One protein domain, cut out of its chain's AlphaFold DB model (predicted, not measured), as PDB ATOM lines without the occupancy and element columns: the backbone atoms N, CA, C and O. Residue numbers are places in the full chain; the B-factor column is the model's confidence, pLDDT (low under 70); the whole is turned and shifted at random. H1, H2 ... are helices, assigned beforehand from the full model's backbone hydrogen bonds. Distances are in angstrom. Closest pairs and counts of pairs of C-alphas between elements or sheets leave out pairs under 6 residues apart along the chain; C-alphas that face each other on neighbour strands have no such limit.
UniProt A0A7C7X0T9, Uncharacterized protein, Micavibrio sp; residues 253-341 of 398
ATOM      1  N   LEU A 253     185.056 106.632 135.580       91.69
ATOM      2  CA  LEU A 253     184.239 106.661 134.370       91.69
ATOM      3  C   LEU A 253     184.936 105.883 133.250       91.69
ATOM      4  O   LEU A 253     185.993 106.290 132.761       91.69
ATOM      5  N   GLU A 254     184.285 104.811 132.803       91.81
ATOM      6  CA  GLU A 254     184.608 104.098 131.567       91.81
ATOM      7  C   GLU A 254     183.898 104.786 130.390       91.81
ATOM      8  O   GLU A 254     182.676 104.652 130.261       91.81
ATOM      9  N   PRO A 255     184.621 105.538 129.536       91.50
ATOM     10  CA  PRO A 255     183.991 106.375 128.529       91.50
ATOM     11  C   PRO A 255     183.284 105.552 127.456       91.50
ATOM     12  O   PRO A 255     183.861 104.646 126.852       91.50
ATOM     13  N   ASN A 256     182.051 105.933 127.152       89.88
ATOM     14  CA  ASN A 256     181.323 105.463 125.987       89.88
ATOM     15  C   ASN A 256     181.178 106.584 124.942       89.88
ATOM     16  O   ASN A 256     181.655 107.709 125.101       89.88
ATOM     17  N   GLN A 257     180.540 106.272 123.817       88.44
ATOM     18  CA  GLN A 257     180.474 107.197 122.683       88.44
ATOM     19  C   GLN A 257     179.589 108.423 122.972       88.44
ATOM     20  O   GLN A 257     179.865 109.493 122.433       88.44
ATOM     21  N   THR A 258     178.575 108.302 123.836       91.38
ATOM     22  CA  THR A 258     177.767 109.439 124.303       91.38
ATOM     23  C   THR A 258     178.626 110.400 125.118       91.38
ATOM     24  O   THR A 258     178.549 111.609 124.909       91.38
ATOM     25  N   ASP A 259     179.505 109.882 125.981       93.94
ATOM     26  CA  ASP A 259     180.420 110.704 126.788       93.94
ATOM     27  C   ASP A 259     181.401 111.476 125.896       93.94
ATOM     28  O   ASP A 259     181.624 112.674 126.071       93.94
ATOM     29  N   TYR A 260     181.940 110.803 124.877       93.19
ATOM     30  CA  TYR A 260     182.775 111.440 123.863       93.19
ATOM     31  C   TYR A 260     182.005 112.495 123.056       93.19
ATOM     32  O   TYR A 260     182.514 113.594 122.835       93.19
ATOM     33  N   TYR A 261     180.764 112.216 122.654       91.19
ATOM     34  CA  TYR A 261     179.945 113.194 121.936       91.19
ATOM     35  C   TYR A 261     179.583 114.405 122.809       91.19
ATOM     36  O   TYR A 261     179.570 115.533 122.317       91.19
ATOM     37  N   LEU A 262     179.371 114.216 124.115       92.94
ATOM     38  CA  LEU A 262     179.142 115.315 125.054       92.94
ATOM     39  C   LEU A 262     180.313 116.303 125.084       92.94
ATOM     40  O   LEU A 262     180.069 117.509 125.162       92.94
ATOM     41  N   ILE A 263     181.560 115.830 124.963       94.00
ATOM     42  CA  ILE A 263     182.737 116.704 124.830       94.00
ATOM     43  C   ILE A 263     182.642 117.544 123.555       94.00
ATOM     44  O   ILE A 263     182.865 118.749 123.619       94.00
ATOM     45  N   SER A 264     182.272 116.949 122.419       90.12
ATOM     46  CA  SER A 264     182.077 117.700 121.167       90.12
ATOM     47  C   SER A 264     180.962 118.744 121.303       90.12
ATOM     48  O   SER A 264     181.118 119.905 120.930       90.12
ATOM     49  N   PHE A 265     179.842 118.347 121.904       89.31
ATOM     50  CA  PHE A 265     178.634 119.159 121.993       89.31
ATOM     51  C   PHE A 265     178.737 120.320 122.997       89.31
ATOM     52  O   PHE A 265     178.244 121.419 122.737       89.31
ATOM     53  N   ARG A 266     179.355 120.093 124.164       89.19
ATOM     54  CA  ARG A 266     179.432 121.072 125.271       89.19
ATOM     55  C   ARG A 266     180.822 121.653 125.499       89.19
ATOM     56  O   ARG A 266     180.976 122.554 126.326       89.19
ATOM     57  N   GLY A 267     181.825 121.127 124.812       91.56
ATOM     58  CA  GLY A 267     183.220 121.328 125.160       91.56
ATOM     59  C   GLY A 267     183.644 120.518 126.401       91.56
ATOM     60  O   GLY A 267     182.804 120.038 127.167       91.56
ATOM     61  N   PRO A 268     184.958 120.416 126.656       91.44
ATOM     62  CA  PRO A 268     185.532 119.554 127.698       91.44
ATOM     63  C   PRO A 268     185.037 119.869 129.112       91.44
ATOM     64  O   PRO A 268     184.570 118.989 129.833       91.44
ATOM     65  N   GLY A 269     185.082 121.147 129.503       90.75
ATOM     66  CA  GLY A 269     184.636 121.580 130.828       90.75
ATOM     67  C   GLY A 269     183.125 121.437 131.015       90.75
ATOM     68  O   GLY A 269     182.672 121.040 132.084       90.75
ATOM     69  N   GLY A 270     182.345 121.715 129.965       92.00
ATOM     70  CA  GLY A 270     180.892 121.569 129.993       92.00
ATOM     71  C   GLY A 270     180.449 120.110 130.084       92.00
ATOM     72  O   GLY A 270     179.484 119.827 130.789       92.00
ATOM     73  N   ALA A 271     181.150 119.199 129.404       94.94
ATOM     74  CA  ALA A 271     180.914 117.761 129.479       94.94
ATOM     75  C   ALA A 271     181.296 117.191 130.849       94.94
ATOM     76  O   ALA A 271     180.488 116.496 131.451       94.94
ATOM     77  N   SER A 272     182.474 117.553 131.372       94.94
ATOM     78  CA  SER A 272     182.945 117.121 132.695       94.94
ATOM     79  C   SER A 272     181.948 117.502 133.800       94.94
ATOM     80  O   SER A 272     181.446 116.630 134.502       94.94
ATOM     81  N   THR A 273     181.539 118.778 133.867       93.81
ATOM     82  CA  THR A 273     180.525 119.237 134.835       93.81
ATOM     83  C   THR A 273     179.156 118.578 134.617       93.81
ATOM     84  O   THR A 273     178.447 118.306 135.581       93.81
ATOM     85  N   PHE A 274     178.750 118.327 133.366       95.81
ATOM     86  CA  PHE A 274     177.473 117.667 133.077       95.81
ATOM     87  C   PHE A 274     177.462 116.209 133.554       95.81
ATOM     88  O   PHE A 274     176.495 115.789 134.178       95.81
ATOM     89  N   LEU A 275     178.521 115.447 133.265       96.00
ATOM     90  CA  LEU A 275     178.636 114.037 133.645       96.00
ATOM     91  C   LEU A 275     178.744 113.866 135.166       96.00
ATOM     92  O   LEU A 275     178.136 112.958 135.723       96.00
ATOM     93  N   GLU A 276     179.447 114.777 135.838       95.00
ATOM     94  CA  GLU A 276     179.521 114.831 137.302       95.00
ATOM     95  C   GLU A 276     178.130 115.071 137.910       95.00
ATOM     96  O   GLU A 276     177.661 114.292 138.738       95.00
ATOM     97  N   ALA A 277     177.397 116.071 137.407       95.06
ATOM     98  CA  ALA A 277     176.036 116.346 137.859       95.06
ATOM     99  C   ALA A 277     175.043 115.214 137.528       95.06
ATOM    100  O   ALA A 277     174.124 114.959 138.307       95.06
ATOM    101  N   LEU A 278     175.228 114.518 136.402       96.31
ATOM    102  CA  LEU A 278     174.445 113.335 136.045       96.31
ATOM    103  C   LEU A 278     174.651 112.201 137.057       96.31
ATOM    104  O   LEU A 278     173.677 111.561 137.446       96.31
ATOM    105  N   GLN A 279     175.891 111.966 137.496       93.81
ATOM    106  CA  GLN A 279     176.201 110.944 138.495       93.81
ATOM    107  C   GLN A 279     175.624 111.300 139.872       93.81
ATOM    108  O   GLN A 279     175.053 110.439 140.544       93.81
ATOM    109  N   ASP A 280     175.735 112.565 140.275       95.19
ATOM    110  CA  ASP A 280     175.325 113.015 141.606       95.19
ATOM    111  C   ASP A 280     173.815 113.248 141.729       95.19
ATOM    112  O   ASP A 280     173.228 113.092 142.803       95.19
ATOM    113  N   SER A 281     173.163 113.707 140.660       96.31
ATOM    114  CA  SER A 281     171.775 114.181 140.681       96.31
ATOM    115  C   SER A 281     171.078 113.983 139.327       96.31
ATOM    116  O   SER A 281     170.641 114.954 138.704       96.31
ATOM    117  N   PRO A 282     170.875 112.728 138.878       96.75
ATOM    118  CA  PRO A 282     170.366 112.426 137.533       96.75
ATOM    119  C   PRO A 282     168.975 113.014 137.245       96.75
ATOM    120  O   PRO A 282     168.674 113.360 136.105       96.75
ATOM    121  N   ASN A 283     168.146 113.169 138.281       97.12
ATOM    122  CA  ASN A 283     166.782 113.698 138.181       97.12
ATOM    123  C   ASN A 283     166.694 115.228 138.352       97.12
ATOM    124  O   ASN A 283     165.591 115.774 138.334       97.12
ATOM    125  N   ALA A 284     167.814 115.927 138.566       96.25
ATOM    126  CA  ALA A 284     167.827 117.388 138.594       96.25
ATOM    127  C   ALA A 284     167.717 117.953 137.172       96.25
ATOM    128  O   ALA A 284     168.102 117.301 136.198       96.25
ATOM    129  N   MET A 285     167.186 119.168 137.043       95.81
ATOM    130  CA  MET A 285     166.943 119.783 135.741       95.81
ATOM    131  C   MET A 285     168.263 120.210 135.096       95.81
ATOM    132  O   MET A 285     168.991 121.042 135.630       95.81
ATOM    133  N   ALA A 286     168.561 119.704 133.898       95.12
ATOM    134  CA  ALA A 286     169.866 119.915 133.267       95.12
ATOM    135  C   ALA A 286     170.150 121.388 132.926       95.12
ATOM    136  O   ALA A 286     171.304 121.804 132.826       95.12
ATOM    137  N   HIS A 287     169.103 122.195 132.722       92.06
ATOM    138  CA  HIS A 287     169.259 123.622 132.438       92.06
ATOM    139  C   HIS A 287     169.767 124.419 133.655       92.06
ATOM    140  O   HIS A 287     170.337 125.497 133.474       92.06
ATOM    141  N   GLU A 288     169.615 123.891 134.873       90.06
ATOM    142  CA  GLU A 288     170.028 124.566 136.107       90.06
ATOM    143  C   GLU A 288     171.550 124.643 136.242       90.06
ATOM    144  O   GLU A 288     172.056 125.551 136.893       90.06
ATOM    145  N   MET A 289     172.308 123.789 135.541       88.44
ATOM    146  CA  MET A 289     173.776 123.858 135.521       88.44
ATOM    147  C   MET A 289     174.328 125.186 134.988       88.44
ATOM    148  O   MET A 289     175.512 125.482 135.143       88.44
ATOM    149  N   PHE A 290     173.494 125.950 134.279       87.50
ATOM    150  CA  PHE A 290     173.853 127.253 133.734       87.50
ATOM    151  C   PHE A 290     173.475 128.415 134.656       87.50
ATOM    152  O   PHE A 290     173.796 129.561 134.334       87.50
ATOM    153  N   ILE A 291     172.794 128.137 135.770       83.06
ATOM    154  CA  ILE A 291     172.466 129.138 136.778       83.06
ATOM    155  C   ILE A 291     173.743 129.428 137.565       83.06
ATOM    156  O   ILE A 291     174.339 128.547 138.180       83.06
ATOM    157  N   THR A 292     174.188 130.677 137.517       79.44
ATOM    158  CA  THR A 292     175.372 131.159 138.237       79.44
ATOM    159  C   THR A 292     175.054 132.494 138.898       79.44
ATOM    160  O   THR A 292     174.023 133.099 138.614       79.44
ATOM    161  N   ASP A 293     175.959 133.033 139.718       78.69
ATOM    162  CA  ASP A 293     175.789 134.383 140.285       78.69
ATOM    163  C   ASP A 293     175.594 135.467 139.204       78.69
ATOM    164  O   ASP A 293     174.968 136.498 139.443       78.69
ATOM    165  N   SER A 294     176.119 135.233 137.995       77.12
ATOM    166  CA  SER A 294     175.942 136.119 136.832       77.12
ATOM    167  C   SER A 294     174.688 135.804 136.005       77.12
ATOM    168  O   SER A 294     174.298 136.603 135.155       77.12
ATOM    169  N   HIS A 295     174.053 134.659 136.251       78.81
ATOM    170  CA  HIS A 295     172.895 134.138 135.531       78.81
ATOM    171  C   HIS A 295     171.880 133.577 136.541       78.81
ATOM    172  O   HIS A 295     171.824 132.364 136.734       78.81
ATOM    173  N   PRO A 296     171.119 134.443 137.231       80.88
ATOM    174  CA  PRO A 296     170.242 134.024 138.322       80.88
ATOM    175  C   PRO A 296     169.046 133.193 137.834       80.88
ATOM    176  O   PRO A 296     168.761 133.117 136.636       80.88
ATOM    177  N   GLU A 297     168.310 132.610 138.783       73.56
ATOM    178  CA  GLU A 297     167.077 131.853 138.530       73.56
ATOM    179  C   GLU A 297     166.122 132.593 137.573       73.56
ATOM    180  O   GLU A 297     165.890 133.800 137.683       73.56
ATOM    181  N   GLY A 298     165.571 131.857 136.602       72.25
ATOM    182  CA  GLY A 298     164.731 132.401 135.529       72.25
ATOM    183  C   GLY A 298     165.500 132.851 134.280       72.25
ATOM    184  O   GLY A 298     164.880 133.104 133.246       72.25
ATOM    185  N   PHE A 299     166.836 132.904 134.320       78.25
ATOM    186  CA  PHE A 299     167.651 133.084 133.122       78.25
ATOM    187  C   PHE A 299     167.762 131.773 132.333       78.25
ATOM    188  O   PHE A 299     168.283 130.774 132.820       78.25
ATOM    189  N   THR A 300     167.312 131.776 131.077       81.88
ATOM    190  CA  THR A 300     167.568 130.658 130.158       81.88
ATOM    191  C   THR A 300     168.840 130.938 129.369       81.88
ATOM    192  O   THR A 300     168.878 131.843 128.534       81.88
ATOM    193  N   HIS A 301     169.888 130.156 129.625       86.50
ATOM    194  CA  HIS A 301     171.184 130.344 128.979       86.50
ATOM    195  C   HIS A 301     171.084 130.225 127.447       86.50
ATOM    196  O   HIS A 301     170.409 129.313 126.961       86.50
ATOM    197  N   PRO A 302     171.766 131.078 126.651       87.94
ATOM    198  CA  PRO A 302     171.679 131.042 125.187       87.94
ATOM    199  C   PRO A 302     171.974 129.665 124.587       87.94
ATOM    200  O   PRO A 302     171.331 129.274 123.620       87.94
ATOM    201  N   PHE A 303     172.881 128.900 125.200       86.00
ATOM    202  CA  PHE A 303     173.157 127.516 124.800       86.00
ATOM    203  C   PHE A 303     171.926 126.604 124.927       86.00
ATOM    204  O   PHE A 303     171.673 125.798 124.035       86.00
ATOM    205  N   VAL A 304     171.136 126.744 125.998       89.31
ATOM    206  CA  VAL A 304     169.884 125.991 126.199       89.31
ATOM    207  C   VAL A 304     168.853 126.396 125.149       89.31
ATOM    208  O   VAL A 304     168.189 125.537 124.580       89.31
ATOM    209  N   VAL A 305     168.756 127.693 124.838       87.38
ATOM    210  CA  VAL A 305     167.841 128.211 123.807       87.38
ATOM    211  C   VAL A 305     168.216 127.699 122.414       87.38
ATOM    212  O   VAL A 305     167.349 127.238 121.676       87.38
ATOM    213  N   GLN A 306     169.502 127.752 122.058       86.88
ATOM    214  CA  GLN A 306     170.017 127.272 120.770       86.88
ATOM    215  C   GLN A 306     169.838 125.760 120.613       86.88
ATOM    216  O   GLN A 306     169.565 125.287 119.515       86.88
ATOM    217  N   ASN A 307     169.913 125.018 121.718       89.38
ATOM    218  CA  ASN A 307     169.766 123.568 121.752       89.38
ATOM    219  C   ASN A 307     168.451 123.137 122.410       89.38
ATOM    220  O   ASN A 307     168.403 122.138 123.130       89.38
ATOM    221  N   LYS A 308     167.365 123.889 122.175       90.88
ATOM    222  CA  LYS A 308     166.072 123.652 122.832       90.88
ATOM    223  C   LYS A 308     165.592 122.209 122.671       90.88
ATOM    224  O   LYS A 308     165.102 121.632 123.632       90.88
ATOM    225  N   SER A 309     165.776 121.601 121.498       91.00
ATOM    226  CA  SER A 309     165.368 120.212 121.250       91.00
ATOM    227  C   SER A 309     166.054 119.196 122.162       91.00
ATOM    228  O   SER A 309     165.479 118.137 122.371       91.00
ATOM    229  N   VAL A 310     167.226 119.517 122.725       92.88
ATOM    230  CA  VAL A 310     167.991 118.675 123.659       92.88
ATOM    231  C   VAL A 310     167.565 118.923 125.106       92.88
ATOM    232  O   VAL A 310     167.374 117.974 125.854       92.88
ATOM    233  N   TYR A 311     167.334 120.175 125.506       94.69
ATOM    234  CA  TYR A 311     167.041 120.520 126.910       94.69
ATOM    235  C   TYR A 311     165.560 120.618 127.261       94.69
ATOM    236  O   TYR A 311     165.237 120.735 128.437       94.69
ATOM    237  N   TYR A 312     164.662 120.619 126.280       94.44
ATOM    238  CA  TYR A 312     163.237 120.845 126.491       94.44
ATOM    239  C   TYR A 312     162.407 119.733 125.859       94.44
ATOM    240  O   TYR A 312     162.502 119.478 124.654       94.44
ATOM    241  N   ASN A 313     161.571 119.096 126.671       93.81
ATOM    242  CA  ASN A 313     160.614 118.110 126.217       93.81
ATOM    243  C   ASN A 313     159.349 118.827 125.718       93.81
ATOM    244  O   ASN A 313     158.619 119.451 126.482       93.81
ATOM    245  N   ALA A 314     159.100 118.748 124.410       90.00
ATOM    246  CA  ALA A 314     157.951 119.400 123.786       90.00
ATOM    247  C   ALA A 314     156.605 118.745 124.142       90.00
ATOM    248  O   ALA A 314     155.579 119.401 124.010       90.00
ATOM    249  N   GLU A 315     156.598 117.479 124.572       90.94
ATOM    250  CA  GLU A 315     155.371 116.759 124.934       90.94
ATOM    251  C   GLU A 315     154.888 117.131 126.335       90.94
ATOM    252  O   GLU A 315     153.692 117.320 126.547       90.94
ATOM    253  N   THR A 316     155.818 117.243 127.287       93.00
ATOM    254  CA  THR A 316     155.509 117.622 128.673       93.00
ATOM    255  C   THR A 316     155.558 119.129 128.899       93.00
ATOM    256  O   THR A 316     155.122 119.599 129.941       93.00
ATOM    257  N   GLU A 317     156.068 119.888 127.926       92.88
ATOM    258  CA  GLU A 317     156.347 121.323 128.028       92.88
ATOM    259  C   GLU A 317     157.327 121.697 129.162       92.88
ATOM    260  O   GLU A 317     157.371 122.848 129.607       92.88
ATOM    261  N   GLU A 318     158.172 120.752 129.578       93.50
ATOM    262  CA  GLU A 318     159.114 120.897 130.690       93.50
ATOM    263  C   GLU A 318     160.579 120.797 130.237       93.50
ATOM    264  O   GLU A 318     160.911 120.257 129.175       93.50
ATOM    265  N   TYR A 319     161.488 121.338 131.054       95.25
ATOM    266  CA  TYR A 319     162.917 121.098 130.868       95.25
ATOM    267  C   TYR A 319     163.253 119.644 131.196       95.25
ATOM    268  O   TYR A 319     162.692 119.063 132.117       95.25
ATOM    269  N   ARG A 320     164.191 119.074 130.441       96.75
ATOM    270  CA  ARG A 320     164.718 117.734 130.684       96.75
ATOM    271  C   ARG A 320     165.673 117.729 131.876       96.75
ATOM    272  O   ARG A 320     166.452 118.667 132.083       96.75
ATOM    273  N   THR A 321     165.641 116.634 132.618       97.56
ATOM    274  CA  THR A 321     166.630 116.273 133.635       97.56
ATOM    275  C   THR A 321     167.982 115.918 133.009       97.56
ATOM    276  O   THR A 321     168.079 115.742 131.792       97.56
ATOM    277  N   TYR A 322     169.047 115.808 133.809       97.12
ATOM    278  CA  TYR A 322     170.348 115.336 133.307       97.12
ATOM    279  C   TYR A 322     170.232 113.969 132.635       97.12
ATOM    280  O   TYR A 322     170.755 113.789 131.535       97.12
ATOM    281  N   GLN A 323     169.501 113.041 133.258       97.25
ATOM    282  CA  GLN A 323     169.275 111.704 132.718       97.25
ATOM    283  C   GLN A 323     168.563 111.759 131.365       97.25
ATOM    284  O   GLN A 323     169.032 111.173 130.396       97.25
ATOM    285  N   GLU A 324     167.481 112.531 131.260       96.31
ATOM    286  CA  GLU A 324     166.729 112.660 130.009       96.31
ATOM    287  C   GLU A 324     167.526 113.361 128.900       96.31
ATOM    288  O   GLU A 324     167.358 113.032 127.728       96.31
ATOM    289  N   VAL A 325     168.393 114.326 129.237       96.25
ATOM    290  CA  VAL A 325     169.312 114.932 128.258       96.25
ATOM    291  C   VAL A 325     170.330 113.905 127.771       96.25
ATOM    292  O   VAL A 325     170.583 113.833 126.569       96.25
ATOM    293  N   TYR A 326     170.911 113.115 128.678       95.75
ATOM    294  CA  TYR A 326     171.874 112.082 128.314       95.75
ATOM    295  C   TYR A 326     171.230 111.014 127.428       95.75
ATOM    296  O   TYR A 326     171.766 110.702 126.370       95.75
ATOM    297  N   ASP A 327     170.060 110.505 127.818       93.94
ATOM    298  CA  ASP A 327     169.322 109.497 127.053       93.94
ATOM    299  C   ASP A 327     168.902 110.026 125.680       93.94
ATOM    300  O   ASP A 327     169.073 109.329 124.685       93.94
ATOM    301  N   TYR A 328     168.449 111.283 125.592       92.12
ATOM    302  CA  TYR A 328     168.134 111.914 124.307       92.12
ATOM    303  C   TYR A 328     169.354 111.950 123.373       92.12
ATOM    304  O   TYR A 328     169.236 111.673 122.182       92.12
ATOM    305  N   ILE A 329     170.534 112.284 123.903       91.25
ATOM    306  CA  ILE A 329     171.773 112.296 123.117       91.25
ATOM    307  C   ILE A 329     172.196 110.870 122.747       91.25
ATOM    308  O   ILE A 329     172.575 110.638 121.603       91.25
ATOM    309  N   ALA A 330     172.122 109.919 123.678       89.81
ATOM    310  CA  ALA A 330     172.460 108.522 123.422       89.81
ATOM    311  C   ALA A 330     171.586 107.933 122.299       89.81
ATOM    312  O   ALA A 330     172.111 107.341 121.354       89.81
ATOM    313  N   ASP A 331     170.278 108.198 122.345       86.62
ATOM    314  CA  ASP A 331     169.322 107.772 121.323       86.62
ATOM    315  C   ASP A 331     169.632 108.412 119.953       86.62
ATOM    316  O   ASP A 331     169.638 107.717 118.936       86.62
ATOM    317  N   GLU A 332     169.967 109.708 119.910       78.81
ATOM    318  CA  GLU A 332     170.396 110.403 118.679       78.81
ATOM    319  C   GLU A 332     171.718 109.866 118.110       78.81
ATOM    320  O   GLU A 332     171.949 109.953 116.904       78.81
ATOM    321  N   MET A 333     172.577 109.307 118.964       74.94
ATOM    322  CA  MET A 333     173.829 108.663 118.564       74.94
ATOM    323  C   MET A 333     173.647 107.189 118.168       74.94
ATOM    324  O   MET A 333     174.607 106.548 117.742       74.94
ATOM    325  N   GLY A 334     172.435 106.637 118.295       67.31
ATOM    326  CA  GLY A 334     172.150 105.229 118.001       67.31
ATOM    327  C   GLY A 334     172.690 104.261 119.047       67.31
ATOM    328  O   GLY A 334     172.888 103.078 118.764       67.31
ATOM    329  N   ILE A 335     172.921 104.756 120.260       58.50
ATOM    330  CA  ILE A 335     173.418 104.000 121.403       58.50
ATOM    331  C   ILE A 335     172.231 103.850 122.345       58.50
ATOM    332  O   ILE A 335     171.788 104.818 122.951       58.50
ATOM    333  N   GLY A 336     171.670 102.647 122.453       51.22
ATOM    334  CA  GLY A 336     170.549 102.435 123.367       51.22
ATOM    335  C   GLY A 336     170.940 102.794 124.806       51.22
ATOM    336  O   GLY A 336     171.866 102.171 125.305       51.22
ATOM    337  N   ARG A 337     170.211 103.757 125.404       44.81
ATOM    338  CA  ARG A 337     170.137 104.241 126.810       44.81
ATOM    339  C   ARG A 337     171.411 104.284 127.672       44.81
ATOM    340  O   ARG A 337     172.272 103.412 127.624       44.81
ATOM    341  N   ALA A 338     171.480 105.285 128.554       43.69
ATOM    342  CA  ALA A 338     172.588 105.464 129.487       43.69
ATOM    343  C   ALA A 338     172.931 104.194 130.286       43.69
ATOM    344  O   ALA A 338     172.028 103.425 130.645       43.69
ATOM    345  N   PRO A 339     174.211 103.992 130.656       42.84
ATOM    346  CA  PRO A 339     174.538 103.021 131.683       42.84
ATOM    347  C   PRO A 339     173.803 103.407 132.972       42.84
ATOM    348  O   PRO A 339     174.035 104.469 133.547       42.84
ATOM    349  N   VAL A 340     172.912 102.530 133.439       40.03
ATOM    350  CA  VAL A 340     172.380 102.613 134.800       40.03
ATOM    351  C   VAL A 340     173.551 102.318 135.732       40.03
ATOM    352  O   VAL A 340     173.914 101.160 135.935       40.03
ATOM    353  N   LEU A 341     174.191 103.364 136.250       41.31
ATOM    354  CA  LEU A 341     175.180 103.223 137.310       41.31
ATOM    355  C   LEU A 341     174.437 102.785 138.575       41.31
ATOM    356  O   LEU A 341     173.606 103.518 139.111       41.31
TER     357      LEU A 341
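Overview. This is residues 253 to 341 of the 398 residues of an uncharacterized protein of Micavibrio sp (UniProt A0A7C7X0T9). Three longer helices, H1, H2 and H6, cross at wide angles with their centres in a triangle, and three short helices, H3, H4 and H5, lie toward the other end, H5 packing on H6. The link from H3 to H4 loops out at that end, and the link from H5 to H6 folds back on itself. The printed part has 89 residues, with six named helices, H1 to H6 in order, and no named strand: all helix. It is compact, with a radius of gyration of the C-alphas of 12.6 A and spans of 34 by 29 by 22 A.

Arrangement. H1, residues 257 to 266, touches H2, residues 268 to 280, at a steep tilt of 57 degrees, opposite ways; the closest C-alphas, Ile 263 and Ala 271, are 5.1 A apart. H6, residues 322 to 332, is the hub, touching three helices. H2 touches it with residues 274 to 278 alone, closest at the C-alphas of Leu 278 and Tyr 322, 5.3 A. H1 and H6 only just touch, with 3 pairs of C-alphas within 8 A, the closest Thr 258 and Ala 330 at 5.5 A. H5, residues 308 to 311, touches H6, the C-alphas of Val 310 and Val 325 being closest at 6.1 A. H3, residues 286 to 290, is close to H6 but not clearly touching, the C-alphas of Ala 286 and Tyr 322 being closest at 4.6 A. H4, residues 302 to 306, is apart from H6. In H1, H2, H4 and H6 every O i to N i+4 pair is within hydrogen-bond range; H3 has 0 of 1, with 1 of 2 O i to N i+3 pairs, and H5 is too short for an O i to N i+4 pair.

Along the chain. H1 begins at C-alpha 257 (180.474, 107.197, 122.683) and is 14.2 A long; H2 is 18.4 A. H3, H4 and H5 are 8.4 A, 6.0 A and 5.2 A. H6, 15.4 A, ends at C-alpha 332 (170.396, 110.403, 118.679).

Size, cuts and confidence. The C-alphas farthest apart, Asp 293 and Gly 334, are 36.9 A apart. The printed part has no cut, and the link from H3 to H4 is long. Residues 334 to 341 have pLDDT under 70.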